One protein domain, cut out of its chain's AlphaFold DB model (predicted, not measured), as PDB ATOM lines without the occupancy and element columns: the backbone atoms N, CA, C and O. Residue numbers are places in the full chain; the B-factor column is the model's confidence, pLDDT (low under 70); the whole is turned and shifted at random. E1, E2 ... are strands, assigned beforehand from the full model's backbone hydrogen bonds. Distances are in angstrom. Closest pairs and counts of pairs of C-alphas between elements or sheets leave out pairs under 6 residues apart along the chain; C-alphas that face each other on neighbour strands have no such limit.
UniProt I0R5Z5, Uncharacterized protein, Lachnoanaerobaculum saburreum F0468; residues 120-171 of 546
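AT A GLANCE: This is residues 120 to 171 of the 546 residues of an uncharacterized protein of Lachnoanaerobaculum saburreum F0468 (UniProt I0R5Z5). There is little regular structure: a two-stranded hairpin, E1 and E2, reaches toward one end of an elongated shape, where residues 140 to 145 stick out, and loops with short strand E3 make the other end. The printed part has 52 residues, no named helix and three named strands, in chain order E1, E2, E3; the sheet E1 - E2 is antiparallel. The class is all strand, with 12 residues in named elements. The whole is loose, with a radius of gyration of the C-alphas of 12.8 A, spanning 38 by 20 by 18 A.

HOW THE PARTS SIT: Look first at E1, residues 135 to 138, and E2, residues 147 to 150, antiparallel neighbours at 157 degrees. Within hydrogen-bond range are N 138 and O 147, 2.8 A. E3, residues 157 to 160, pairs with no named strand and is apart from E1 and E2; residues 120 to 121 pair with its residues 159 to 160, parallel.

IN THESE COORDINATES: Find C-alpha 135 at (79.948, 10.179, 22.113); E1 runs 8.8 A. E2 runs 9.8 A, and E3 9.4 A to C-alpha 160 at (98.338, 18.756, 18.509).

THE WHOLE: The C-alphas farthest apart, of Asn 125 and Asn 144, are 37.9 A apart. Both links are short. The printed part has no cut, and no printed residue is under 70 in pLDDT.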
ATOM      1  N   ILE A 120      95.678  18.792  13.175       93.56
ATOM      2  CA  ILE A 120      94.510  19.333  13.877       93.56
ATOM      3  C   ILE A 120      94.962  19.970  15.189       93.56
ATOM      4  O   ILE A 120      95.349  19.269  16.125       93.56
ATOM      5  N   ASP A 121      94.870  21.297  15.267       92.69
ATOM      6  CA  ASP A 121      95.053  22.036  16.518       92.69
ATOM      7  C   ASP A 121      93.791  21.931  17.380       92.69
ATOM      8  O   ASP A 121      92.782  22.592  17.132       92.69
ATOM      9  N   THR A 122      93.840  21.103  18.418       93.81
ATOM     10  CA  THR A 122      92.721  20.905  19.357       93.81
ATOM     11  C   THR A 122      92.411  22.143  20.212       93.81
ATOM     12  O   THR A 122      91.318  22.233  20.767       93.81
ATOM     13  N   GLY A 123      93.312  23.131  20.273       90.88
ATOM     14  CA  GLY A 123      93.095  24.428  20.920       90.88
ATOM     15  C   GLY A 123      92.299  25.435  20.083       90.88
ATOM     16  O   GLY A 123      91.824  26.440  20.624       90.88
ATOM     17  N   ALA A 124      92.113  25.169  18.786       91.56
ATOM     18  CA  ALA A 124      91.493  26.102  17.854       91.56
ATOM     19  C   ALA A 124      90.106  26.579  18.324       91.56
ATOM     20  O   ALA A 124      89.235  25.791  18.709       91.56
ATOM     21  N   ASN A 125      89.896  27.899  18.257       92.56
ATOM     22  CA  ASN A 125      88.677  28.577  18.707       92.56
ATOM     23  C   ASN A 125      88.274  28.199  20.146       92.56
ATOM     24  O   ASN A 125      87.132  27.813  20.393       92.56
ATOM     25  N   ASN A 126      89.225  28.247  21.087       90.25
ATOM     26  CA  ASN A 126      88.996  27.926  22.499       90.25
ATOM     27  C   ASN A 126      88.317  26.552  22.684       90.25
ATOM     28  O   ASN A 126      87.284  26.429  23.350       90.25
ATOM     29  N   TYR A 127      88.866  25.537  22.007       89.75
ATOM     30  CA  TYR A 127      88.391  24.144  22.013       89.75
ATOM     31  C   TYR A 127      87.009  23.921  21.363       89.75
ATOM     32  O   TYR A 127      86.421  22.845  21.479       89.75
ATOM     33  N   ARG A 128      86.448  24.926  20.672       90.50
ATOM     34  CA  ARG A 128      85.097  24.844  20.086       90.50
ATOM     35  C   ARG A 128      85.066  24.329  18.656       90.50
ATOM     36  O   ARG A 128      84.025  23.824  18.245       90.50
ATOM     37  N   PHE A 129      86.161  24.456  17.907       91.00
ATOM     38  CA  PHE A 129      86.178  24.093  16.487       91.00
ATOM     39  C   PHE A 129      86.185  22.575  16.263       91.00
ATOM     40  O   PHE A 129      85.549  22.080  15.341       91.00
ATOM     41  N   ASN A 130      86.854  21.837  17.150       91.12
ATOM     42  CA  ASN A 130      87.085  20.396  17.029       91.12
ATOM     43  C   ASN A 130      86.295  19.602  18.077       91.12
ATOM     44  O   ASN A 130      86.812  18.652  18.665       91.12
ATOM     45  N   LYS A 131      85.056  20.016  18.359       92.94
ATOM     46  CA  LYS A 131      84.171  19.256  19.245       92.94
ATOM     47  C   LYS A 131      83.708  17.973  18.564       92.94
ATOM     48  O   LYS A 131      83.416  17.977  17.371       92.94
ATOM     49  N   SER A 132      83.582  16.904  19.339       94.06
ATOM     50  CA  SER A 132      82.938  15.684  18.879       94.06
ATOM     51  C   SER A 132      81.423  15.778  18.993       94.06
ATOM     52  O   SER A 132      80.877  16.346  19.942       94.06
ATOM     53  N   ILE A 133      80.755  15.186  18.011       92.75
ATOM     54  CA  ILE A 133      79.314  14.917  18.012       92.75
ATOM     55  C   ILE A 133      79.012  13.423  18.214       92.75
ATOM     56  O   ILE A 133      77.852  13.070  18.403       92.75
ATOM     57  N   GLY A 134      80.040  12.568  18.170       93.06
ATOM     58  CA  GLY A 134      79.960  11.131  18.414       93.06
ATOM     59  C   GLY A 134      80.499  10.817  19.803       93.06
ATOM     60  O   GLY A 134      81.701  10.892  20.047       93.06
ATOM     61  N   TYR A 135      79.605  10.548  20.744       94.12
ATOM     62  CA  TYR A 135      79.948  10.179  22.113       94.12
ATOM     63  C   TYR A 135      78.799   9.386  22.730       94.12
ATOM     64  O   TYR A 135      77.639   9.527  22.330       94.12
ATOM     65  N   GLY A 136      79.100   8.580  23.741       93.00
ATOM     66  CA  GLY A 136      78.079   7.796  24.421       93.00
ATOM     67  C   GLY A 136      78.654   6.737  25.342       93.00
ATOM     68  O   GLY A 136      79.826   6.771  25.709       93.00
ATOM     69  N   ILE A 137      77.793   5.797  25.718       94.44
ATOM     70  CA  ILE A 137      78.181   4.608  26.469       94.44
ATOM     71  C   ILE A 137      78.343   3.467  25.476       94.44
ATOM     72  O   ILE A 137      77.388   3.092  24.790       94.44
ATOM     73  N   ASP A 138      79.557   2.943  25.402       94.25
ATOM     74  CA  ASP A 138      79.856   1.723  24.680       94.25
ATOM     75  C   ASP A 138      79.349   0.532  25.491       94.25
ATOM     76  O   ASP A 138      79.950   0.140  26.486       94.25
ATOM     77  N   ASN A 139      78.204  -0.005  25.073       92.25
ATOM     78  CA  ASN A 139      77.664  -1.269  25.572       92.25
ATOM     79  C   ASN A 139      77.852  -2.407  24.551       92.25
ATOM     80  O   ASN A 139      77.257  -3.467  24.720       92.25
ATOM     81  N   TRP A 140      78.594  -2.190  23.457       93.69
ATOM     82  CA  TRP A 140      78.759  -3.180  22.387       93.69
ATOM     83  C   TRP A 140      80.124  -3.875  22.431       93.69
ATOM     84  O   TRP A 140      80.221  -5.006  21.959       93.69
ATOM     85  N   SER A 141      81.165  -3.241  22.987       92.19
ATOM     86  CA  SER A 141      82.490  -3.851  23.146       92.19
ATOM     87  C   SER A 141      82.508  -4.896  24.261       92.19
ATOM     88  O   SER A 141      82.989  -6.008  24.064       92.19
ATOM     89  N   ASP A 142      81.971  -4.533  25.429       93.12
ATOM     90  CA  ASP A 142      81.801  -5.388  26.603       93.12
ATOM     91  C   ASP A 142      80.632  -4.858  27.447       93.12
ATOM     92  O   ASP A 142      80.730  -3.825  28.107       93.12
ATOM     93  N   VAL A 143      79.514  -5.584  27.437       91.50
ATOM     94  CA  VAL A 143      78.278  -5.201  28.141       91.50
ATOM     95  C   VAL A 143      78.475  -5.133  29.664       91.50
ATOM     96  O   VAL A 143      77.759  -4.399  30.342       91.50
ATOM     97  N   ASN A 144      79.430  -5.889  30.222       94.38
ATOM     98  CA  ASN A 144      79.671  -5.932  31.669       94.38
ATOM     99  C   ASN A 144      80.681  -4.876  32.140       94.38
ATOM    100  O   ASN A 144      80.816  -4.663  33.344       94.38
ATOM    101  N   ASN A 145      81.383  -4.221  31.212       93.38
ATOM    102  CA  ASN A 145      82.350  -3.169  31.503       93.38
ATOM    103  C   ASN A 145      82.242  -2.029  30.475       93.38
ATOM    104  O   ASN A 145      83.162  -1.815  29.678       93.38
ATOM    105  N   PRO A 146      81.106  -1.311  30.461       93.31
ATOM    106  CA  PRO A 146      80.878  -0.278  29.473       93.31
ATOM    107  C   PRO A 146      81.824   0.907  29.675       93.31
ATOM    108  O   PRO A 146      82.055   1.360  30.800       93.31
ATOM    109  N   VAL A 147      82.338   1.451  28.573       93.56
ATOM    110  CA  VAL A 147      83.219   2.627  28.579       93.56
ATOM    111  C   VAL A 147      82.503   3.850  28.016       93.56
ATOM    112  O   VAL A 147      81.651   3.749  27.135       93.56
ATOM    113  N   PHE A 148      82.841   5.037  28.517       93.06
ATOM    114  CA  PHE A 148      82.398   6.283  27.897       93.06
ATOM    115  C   PHE A 148      83.335   6.621  26.736       93.06
ATOM    116  O   PHE A 148      84.519   6.880  26.960       93.06
ATOM    117  N   TYR A 149      82.816   6.615  25.509       93.56
ATOM    118  CA  TYR A 149      83.599   6.927  24.315       93.56
ATOM    119  C   TYR A 149      83.323   8.351  23.829       93.56
ATOM    120  O   TYR A 149      82.222   8.888  23.983       93.56
ATOM    121  N   VAL A 150      84.342   8.949  23.213       94.38
ATOM    122  CA  VAL A 150      84.255  10.219  22.490       94.38
ATOM    123  C   VAL A 150      85.072  10.074  21.213       94.38
ATOM    124  O   VAL A 150      86.279   9.845  21.273       94.38
ATOM    125  N   ASP A 151      84.421  10.215  20.063       93.06
ATOM    126  CA  ASP A 151      85.072  10.100  18.763       93.06
ATOM    127  C   ASP A 151      86.006  11.278  18.508       93.06
ATOM    128  O   ASP A 151      85.700  12.427  18.835       93.06
ATOM    129  N   PHE A 152      87.117  11.014  17.828       92.44
ATOM    130  CA  PHE A 152      87.914  12.081  17.245       92.44
ATOM    131  C   PHE A 152      87.208  12.626  15.991       92.44
ATOM    132  O   PHE A 152      87.062  11.893  15.010       92.44
ATOM    133  N   PRO A 153      86.812  13.914  15.952       89.88
ATOM    134  CA  PRO A 153      85.942  14.443  14.893       89.88
ATOM    135  C   PRO A 153      86.583  14.463  13.500       89.88
ATOM    136  O   PRO A 153      85.879  14.592  12.502       89.88
ATOM    137  N   HIS A 154      87.911  14.335  13.417       89.12
ATOM    138  CA  HIS A 154      88.658  14.335  12.155       89.12
ATOM    139  C   HIS A 154      89.251  12.966  11.797       89.12
ATOM    140  O   HIS A 154      90.000  12.872  10.824       89.12
ATOM    141  N   GLY A 155      88.917  11.909  12.548       87.19
ATOM    142  CA  GLY A 155      89.419  10.554  12.317       87.19
ATOM    143  C   GLY A 155      90.950  10.478  12.346       87.19
ATOM    144  O   GLY A 155      91.587  10.991  13.268       87.19
ATOM    145  N   ASN A 156      91.540   9.850  11.325       87.19
ATOM    146  CA  ASN A 156      92.990   9.710  11.181       87.19
ATOM    147  C   ASN A 156      93.653  11.075  10.924       87.19
ATOM    148  O   ASN A 156      93.605  11.605   9.811       87.19
ATOM    149  N   ALA A 157      94.289  11.631  11.952       91.88
ATOM    150  CA  ALA A 157      94.990  12.906  11.889       91.88
ATOM    151  C   ALA A 157      96.101  12.989  12.946       91.88
ATOM    152  O   ALA A 157      96.140  12.217  13.903       91.88
ATOM    153  N   PHE A 158      96.991  13.963  12.780       92.56
ATOM    154  CA  PHE A 158      97.952  14.374  13.795       92.56
ATOM    155  C   PHE A 158      97.324  15.455  14.683       92.56
ATOM    156  O   PHE A 158      97.203  16.615  14.279       92.56
ATOM    157  N   TYR A 159      96.902  15.067  15.885       93.56
ATOM    158  CA  TYR A 159      96.312  15.974  16.870       93.56
ATOM    159  C   TYR A 159      97.403  16.648  17.693       93.56
ATOM    160  O   TYR A 159      98.249  15.978  18.284       93.56
ATOM    161  N   ASN A 160      97.371  17.973  17.755       92.38
ATOM    162  CA  ASN A 160      98.338  18.756  18.509       92.38
ATOM    163  C   ASN A 160      97.661  19.838  19.353       92.38
ATOM    164  O   ASN A 160      96.476  20.150  19.192       92.38
ATOM    165  N   ARG A 161      98.437  20.356  20.307       92.25
ATOM    166  CA  ARG A 161      98.124  21.526  21.123       92.25
ATOM    167  C   ARG A 161      99.422  22.095  21.687       92.25
ATOM    168  O   ARG A 161     100.345  21.332  21.968       92.25
ATOM    169  N   ALA A 162      99.488  23.412  21.876       91.38
ATOM    170  CA  ALA A 162     100.700  24.094  22.346       91.38
ATOM    171  C   ALA A 162     101.183  23.635  23.739       91.38
ATOM    172  O   ALA A 162     102.371  23.715  24.026       91.38
ATOM    173  N   ASP A 163     100.280  23.133  24.584       91.56
ATOM    174  CA  ASP A 163     100.586  22.630  25.929       91.56
ATOM    175  C   ASP A 163     100.916  21.124  25.973       91.56
ATOM    176  O   ASP A 163     101.062  20.562  27.053       91.56
ATOM    177  N   GLY A 164     100.997  20.453  24.819       91.69
ATOM    178  CA  GLY A 164     101.302  19.021  24.736       91.69
ATOM    179  C   GLY A 164     100.157  18.081  25.131       91.69
ATOM    180  O   GLY A 164     100.349  16.868  25.125       91.69
ATOM    181  N   HIS A 165      98.963  18.601  25.428       91.88
ATOM    182  CA  HIS A 165      97.827  17.806  25.905       91.88
ATOM    183  C   HIS A 165      96.630  17.868  24.941       91.88
ATOM    184  O   HIS A 165      95.599  18.437  25.306       91.88
ATOM    185  N   PRO A 166      96.720  17.336  23.710       93.31
ATOM    186  CA  PRO A 166      95.591  17.361  22.787       93.31
ATOM    187  C   PRO A 166      94.387  16.614  23.373       93.31
ATOM    188  O   PRO A 166      94.531  15.532  23.939       93.31
ATOM    189  N   HIS A 167      93.195  17.192  23.238       91.50
ATOM    190  CA  HIS A 167      91.957  16.578  23.715       91.50
ATOM    191  C   HIS A 167      90.778  16.907  22.798       91.50
ATOM    192  O   HIS A 167      90.865  17.766  21.921       91.50
ATOM    193  N   VAL A 168      89.659  16.224  23.024       93.00
ATOM    194  CA  VAL A 168      88.397  16.445  22.316       93.00
ATOM    195  C   VAL A 168      87.346  16.923  23.311       93.00
ATOM    196  O   VAL A 168      87.283  16.439  24.439       93.00
ATOM    197  N   CYS A 169      86.527  17.888  22.899       92.75
ATOM    198  CA  CYS A 169      85.436  18.424  23.710       92.75
ATOM    199  C   CYS A 169      84.071  17.976  23.182       92.75
ATOM    200  O   CYS A 169      83.912  17.711  21.996       92.75
ATOM    201  N   ILE A 170      83.067  17.988  24.054       94.00
ATOM    202  CA  ILE A 170      81.648  17.850  23.703       94.00
ATOM    203  C   ILE A 170      80.869  19.031  24.293       94.00
ATOM    204  O   ILE A 170      81.370  19.738  25.173       94.00
ATOM    205  N   ASP A 171      79.646  19.268  23.823       92.75
ATOM    206  CA  ASP A 171      78.788  20.305  24.400       92.75
ATOM    207  C   ASP A 171      78.151  19.837  25.712       92.75
ATOM    208  O   ASP A 171      77.387  18.875  25.737       92.75
TER     209      ASP A 171